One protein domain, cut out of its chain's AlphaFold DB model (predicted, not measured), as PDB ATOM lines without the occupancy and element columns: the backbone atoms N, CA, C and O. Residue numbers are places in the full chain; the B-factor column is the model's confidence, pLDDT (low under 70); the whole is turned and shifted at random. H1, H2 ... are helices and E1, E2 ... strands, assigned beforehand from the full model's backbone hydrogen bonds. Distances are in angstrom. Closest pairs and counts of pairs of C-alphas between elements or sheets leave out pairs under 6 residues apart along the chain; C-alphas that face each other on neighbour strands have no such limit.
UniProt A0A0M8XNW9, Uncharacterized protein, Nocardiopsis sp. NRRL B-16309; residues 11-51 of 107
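Overview. This is residues 11 to 51 of the 107 residues of an uncharacterized protein of Nocardiopsis sp. NRRL B-16309 (UniProt A0A0M8XNW9). There is little regular structure here: one short helix, H1, sits at one end of a long loop that leaves the small strand E1, turns back near residue 19 and leads to H1, and a last stretch without a named element, residues 39 to 51, runs away from H1. The printed part has 41 residues, with one named strand and then one named helix, class mixed, only 12 residues being in named elements. It is compact, with a radius of gyration of the C-alphas of 10.2 A and spans of 27 by 22 by 18 A.

Arrangement. Residues 11 to 12 pair antiparallel with residues 15 to 16 of E1, residues 15 to 17, which pairs with no named strand. A long link of 12 residues leads to H1, residues 30 to 38. The closest C-alphas of E1 and H1, those of Val 15 and Ala 32, are 7.1 A apart. In H1 every O i to N i+4 pair is within hydrogen-bond range.

Along the chain. E1 begins with C-alpha 15 at (216.206, 262.239, 230.097) and spans 6.4 A. H1 spans 12.4 A and ends with C-alpha 38 at (222.662, 266.772, 242.675).

Size, cuts and confidence. The C-alphas farthest apart, of Asp 11 and Thr 49, are 28.1 A apart. The printed part has no cut. Its mean pLDDT is 70.7, with residues 13, 26 to 27, 29 to 30 and 45 to 51 under 70.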
ATOM      1  N   ASP A  11     210.383 259.998 232.122       76.19
ATOM      2  CA  ASP A  11     211.266 261.134 231.861       76.19
ATOM      3  C   ASP A  11     211.666 261.814 233.173       76.19
ATOM      4  O   ASP A  11     210.835 261.974 234.071       76.19
ATOM      5  N   VAL A  12     212.939 262.191 233.303       72.25
ATOM      6  CA  VAL A  12     213.422 263.050 234.388       72.25
ATOM      7  C   VAL A  12     214.380 264.080 233.812       72.25
ATOM      8  O   VAL A  12     215.483 263.749 233.383       72.25
ATOM      9  N   GLY A  13     213.976 265.350 233.845       68.75
ATOM     10  CA  GLY A  13     214.817 266.450 233.370       68.75
ATOM     11  C   GLY A  13     215.154 266.352 231.880       68.75
ATOM     12  O   GLY A  13     216.261 266.725 231.503       68.75
ATOM     13  N   GLY A  14     214.233 265.824 231.061       70.06
ATOM     14  CA  GLY A  14     214.431 265.606 229.625       70.06
ATOM     15  C   GLY A  14     215.206 264.333 229.288       70.06
ATOM     16  O   GLY A  14     215.518 264.096 228.122       70.06
ATOM     17  N   VAL A  15     215.542 263.521 230.294       72.25
ATOM     18  CA  VAL A  15     216.206 262.239 230.097       72.25
ATOM     19  C   VAL A  15     215.210 261.106 230.239       72.25
ATOM     20  O   VAL A  15     214.575 260.941 231.282       72.25
ATOM     21  N   LYS A  16     215.148 260.271 229.201       76.31
ATOM     22  CA  LYS A  16     214.338 259.059 229.185       76.31
ATOM     23  C   LYS A  16     215.051 257.926 229.906       76.31
ATOM     24  O   LYS A  16     216.136 257.503 229.515       76.31
ATOM     25  N   PHE A  17     214.392 257.413 230.929       76.62
ATOM     26  CA  PHE A  17     214.786 256.221 231.655       76.62
ATOM     27  C   PHE A  17     214.031 255.014 231.113       76.62
ATOM     28  O   PHE A  17     212.814 255.067 230.909       76.62
ATOM     29  N   TYR A  18     214.756 253.918 230.933       73.62
ATOM     30  CA  TYR A  18     214.221 252.597 230.659       73.62
ATOM     31  C   TYR A  18     214.806 251.612 231.669       73.62
ATOM     32  O   TYR A  18     216.026 251.507 231.805       73.62
ATOM     33  N   LYS A  19     213.943 250.914 232.415       76.12
ATOM     34  CA  LYS A  19     214.332 250.017 233.520       76.12
ATOM     35  C   LYS A  19     215.330 250.665 234.495       76.12
ATOM     36  O   LYS A  19     216.391 250.118 234.786       76.12
ATOM     37  N   GLY A  20     215.038 251.899 234.906       70.50
ATOM     38  CA  GLY A  20     215.868 252.659 235.844       70.50
ATOM     39  C   GLY A  20     217.220 253.129 235.291       70.50
ATOM     40  O   GLY A  20     217.992 253.730 236.037       70.50
ATOM     41  N   ARG A  21     217.516 252.903 234.004       73.06
ATOM     42  CA  ARG A  21     218.765 253.311 233.344       73.06
ATOM     43  C   ARG A  21     218.492 254.351 232.269       73.06
ATOM     44  O   ARG A  21     217.478 254.282 231.583       73.06
ATOM     45  N   ALA A  22     219.412 255.290 232.106       75.69
ATOM     46  CA  ALA A  22     219.383 256.250 231.017       75.69
ATOM     47  C   ALA A  22     220.802 256.514 230.517       75.69
ATOM     48  O   ALA A  22     221.737 256.565 231.315       75.69
ATOM     49  N   VAL A  23     220.938 256.699 229.206       76.88
ATOM     50  CA  VAL A  23     222.172 257.170 228.575       76.88
ATOM     51  C   VAL A  23     221.974 258.642 228.248       76.88
ATOM     52  O   VAL A  23     220.964 259.019 227.654       76.88
ATOM     53  N   VAL A  24     222.909 259.475 228.693       76.25
ATOM     54  CA  VAL A  24     222.864 260.925 228.508       76.25
ATOM     55  C   VAL A  24     224.189 261.354 227.924       76.25
ATOM     56  O   VAL A  24     225.227 261.147 228.549       76.25
ATOM     57  N   ASP A  25     224.130 261.976 226.755       73.06
ATOM     58  CA  ASP A  25     225.273 262.662 226.175       73.06
ATOM     59  C   ASP A  25     225.619 263.885 227.037       73.06
ATOM     60  O   ASP A  25     224.803 264.801 227.204       73.06
ATOM     61  N   SER A  26     226.799 263.867 227.661       67.62
ATOM     62  CA  SER A  26     227.203 264.900 228.617       67.62
ATOM     63  C   SER A  26     227.444 266.259 227.977       67.62
ATOM     64  O   SER A  26     227.244 267.281 228.637       67.62
ATOM     65  N   ASP A  27     227.845 266.263 226.714       68.12
ATOM     66  CA  ASP A  27     228.250 267.444 225.964       68.12
ATOM     67  C   ASP A  27     227.028 268.232 225.484       68.12
ATOM     68  O   ASP A  27     226.994 269.462 225.557       68.12
ATOM     69  N   THR A  28     225.964 267.522 225.119       70.38
ATOM     70  CA  THR A  28     224.686 268.090 224.682       70.38
ATOM     71  C   THR A  28     223.745 268.364 225.860       70.38
ATOM     72  O   THR A  28     222.998 269.342 225.850       70.38
ATOM     73  N   HIS A  29     223.779 267.535 226.911       69.69
ATOM     74  CA  HIS A  29     222.813 267.582 228.019       69.69
ATOM     75  C   HIS A  29     223.473 267.763 229.397       69.69
ATOM     76  O   HIS A  29     223.011 267.223 230.410       69.69
ATOM     77  N   GLY A  30     224.519 268.590 229.480       69.25
ATOM     78  CA  GLY A  30     225.253 268.855 230.727       69.25
ATOM     79  C   GLY A  30     224.381 269.323 231.906       69.25
ATOM     80  O   GLY A  30     224.649 268.981 233.061       69.25
ATOM     81  N   ALA A  31     223.280 270.035 231.641       75.25
ATOM     82  CA  ALA A  31     222.319 270.440 232.673       75.25
ATOM     83  C   ALA A  31     221.581 269.245 233.311       75.25
ATOM     84  O   ALA A  31     221.366 269.226 234.527       75.25
ATOM     85  N   ALA A  32     221.242 268.224 232.517       74.00
ATOM     86  CA  ALA A  32     220.603 267.003 233.003       74.00
ATOM     87  C   ALA A  32     221.583 266.159 233.832       74.00
ATOM     88  O   ALA A  32     221.245 265.719 234.933       74.00
ATOM     89  N   VAL A  33     222.834 266.034 233.376       74.62
ATOM     90  CA  VAL A  33     223.918 265.382 234.135       74.62
ATOM     91  C   VAL A  33     224.114 266.058 235.497       74.62
ATOM     92  O   VAL A  33     224.185 265.388 236.532       74.62
ATOM     93  N   ALA A  34     224.147 267.393 235.531       79.25
ATOM     94  CA  ALA A  34     224.278 268.152 236.773       79.25
ATOM     95  C   ALA A  34     223.091 267.929 237.727       79.25
ATOM     96  O   ALA A  34     223.291 267.778 238.936       79.25
ATOM     97  N   TYR A  35     221.862 267.874 237.203       78.12
ATOM     98  CA  TYR A  35     220.666 267.556 237.987       78.12
ATOM     99  C   TYR A  35     220.760 266.165 238.626       78.12
ATOM    100  O   TYR A  35     220.532 266.022 239.829       78.12
ATOM    101  N   MET A  36     221.153 265.154 237.850       80.38
ATOM    102  CA  MET A  36     221.277 263.773 238.321       80.38
ATOM    103  C   MET A  36     222.315 263.641 239.435       80.38
ATOM    104  O   MET A  36     222.017 263.070 240.486       80.38
ATOM    105  N   ARG A  37     223.491 264.269 239.280       79.06
ATOM    106  CA  ARG A  37     224.507 264.312 240.348       79.06
ATOM    107  C   ARG A  37     223.959 264.939 241.627       79.06
ATOM    108  O   ARG A  37     224.123 264.379 242.707       79.06
ATOM    109  N   ARG A  38     223.259 266.075 241.516       80.19
ATOM    110  CA  ARG A  38     222.662 266.772 242.675       80.19
ATOM    111  C   ARG A  38     221.593 265.947 243.383       80.19
ATOM    112  O   ARG A  38     221.383 266.118 244.577       80.19
ATOM    113  N   ARG A  39     220.898 265.079 242.650       76.25
ATOM    114  CA  ARG A  39     219.841 264.211 243.182       76.25
ATOM    115  C   ARG A  39     220.356 262.868 243.703       76.25
ATOM    116  O   ARG A  39     219.544 262.069 244.156       76.25
ATOM    117  N   GLY A  40     221.672 262.645 243.692       72.44
ATOM    118  CA  GLY A  40     222.288 261.434 244.231       72.44
ATOM    119  C   GLY A  40     222.170 260.218 243.312       72.44
ATOM    120  O   GLY A  40     222.273 259.093 243.789       72.44
ATOM    121  N   TYR A  41     221.945 260.424 242.012       73.75
ATOM    122  CA  TYR A  41     222.022 259.337 241.038       73.75
ATOM    123  C   TYR A  41     223.479 258.902 240.848       73.75
ATOM    124  O   TYR A  41     224.380 259.739 240.741       73.75
ATOM    125  N   THR A  42     223.697 257.592 240.746       76.31
ATOM    126  CA  THR A  42     224.985 257.026 240.341       76.31
ATOM    127  C   THR A  42     225.153 257.213 238.839       76.31
ATOM    128  O   THR A  42     224.373 256.672 238.059       76.31
ATOM    129  N   LEU A  43     226.165 257.981 238.436       75.19
ATOM    130  CA  LEU A  43     226.525 258.166 237.035       75.19
ATOM    131  C   LEU A  43     227.812 257.408 236.738       75.19
ATOM    132  O   LEU A  43     228.842 257.683 237.354       75.19
ATOM    133  N   THR A  44     227.753 256.504 235.769       76.50
ATOM    134  CA  THR A  44     228.933 255.832 235.230       76.50
ATOM    135  C   THR A  44     229.319 256.551 233.939       76.50
ATOM    136  O   THR A  44     228.541 256.488 232.986       76.50
ATOM    137  N   PRO A  45     230.452 257.278 233.889       67.00
ATOM    138  CA  PRO A  45     230.919 257.864 232.640       67.00
ATOM    139  C   PRO A  45     231.247 256.731 231.668       67.00
ATOM    140  O   PRO A  45     232.078 255.872 231.968       67.00
ATOM    141  N   ILE A  46     230.574 256.718 230.522       65.31
ATOM    142  CA  ILE A  46     230.934 255.831 229.421       65.31
ATOM    143  C   ILE A  46     232.102 256.517 228.728       65.31
ATOM    144  O   ILE A  46     231.952 257.584 228.145       65.31
ATOM    145  N   ASN A  47     233.295 255.957 228.887       52.41
ATOM    146  CA  ASN A  47     234.476 256.468 228.213       52.41
ATOM    147  C   ASN A  47     234.389 255.994 226.757       52.41
ATOM    148  O   ASN A  47     234.600 254.811 226.496       52.41
ATOM    149  N   GLU A  48     234.051 256.877 225.815       52.12
ATOM    150  CA  GLU A  48     233.886 256.505 224.398       52.12
ATOM    151  C   GLU A  48     235.164 255.903 223.787       52.12
ATOM    152  O   GLU A  48     235.095 255.105 222.860       52.12
ATOM    153  N   THR A  49     236.340 256.165 224.371       47.34
ATOM    154  CA  THR A  49     237.612 255.546 223.951       47.34
ATOM    155  C   THR A  49     237.736 254.061 224.334       47.34
ATOM    156  O   THR A  49     238.609 253.367 223.823       47.34
ATOM    157  N   ALA A  50     236.858 253.552 225.204       43.88
ATOM    158  CA  ALA A  50     236.710 252.129 225.520       43.88
ATOM    159  C   ALA A  50     235.303 251.599 225.174       43.88
ATOM    160  O   ALA A  50     234.963 250.475 225.528       43.88
ATOM    161  N   ALA A  51     234.493 252.377 224.447       45.44
ATOM    162  CA  ALA A  51     233.186 251.962 223.938       45.44
ATOM    163  C   ALA A  51     233.290 251.305 222.548       45.44
ATOM    164  O   ALA A  51     232.378 251.411 221.734       45.44
TER     165      ALA A  51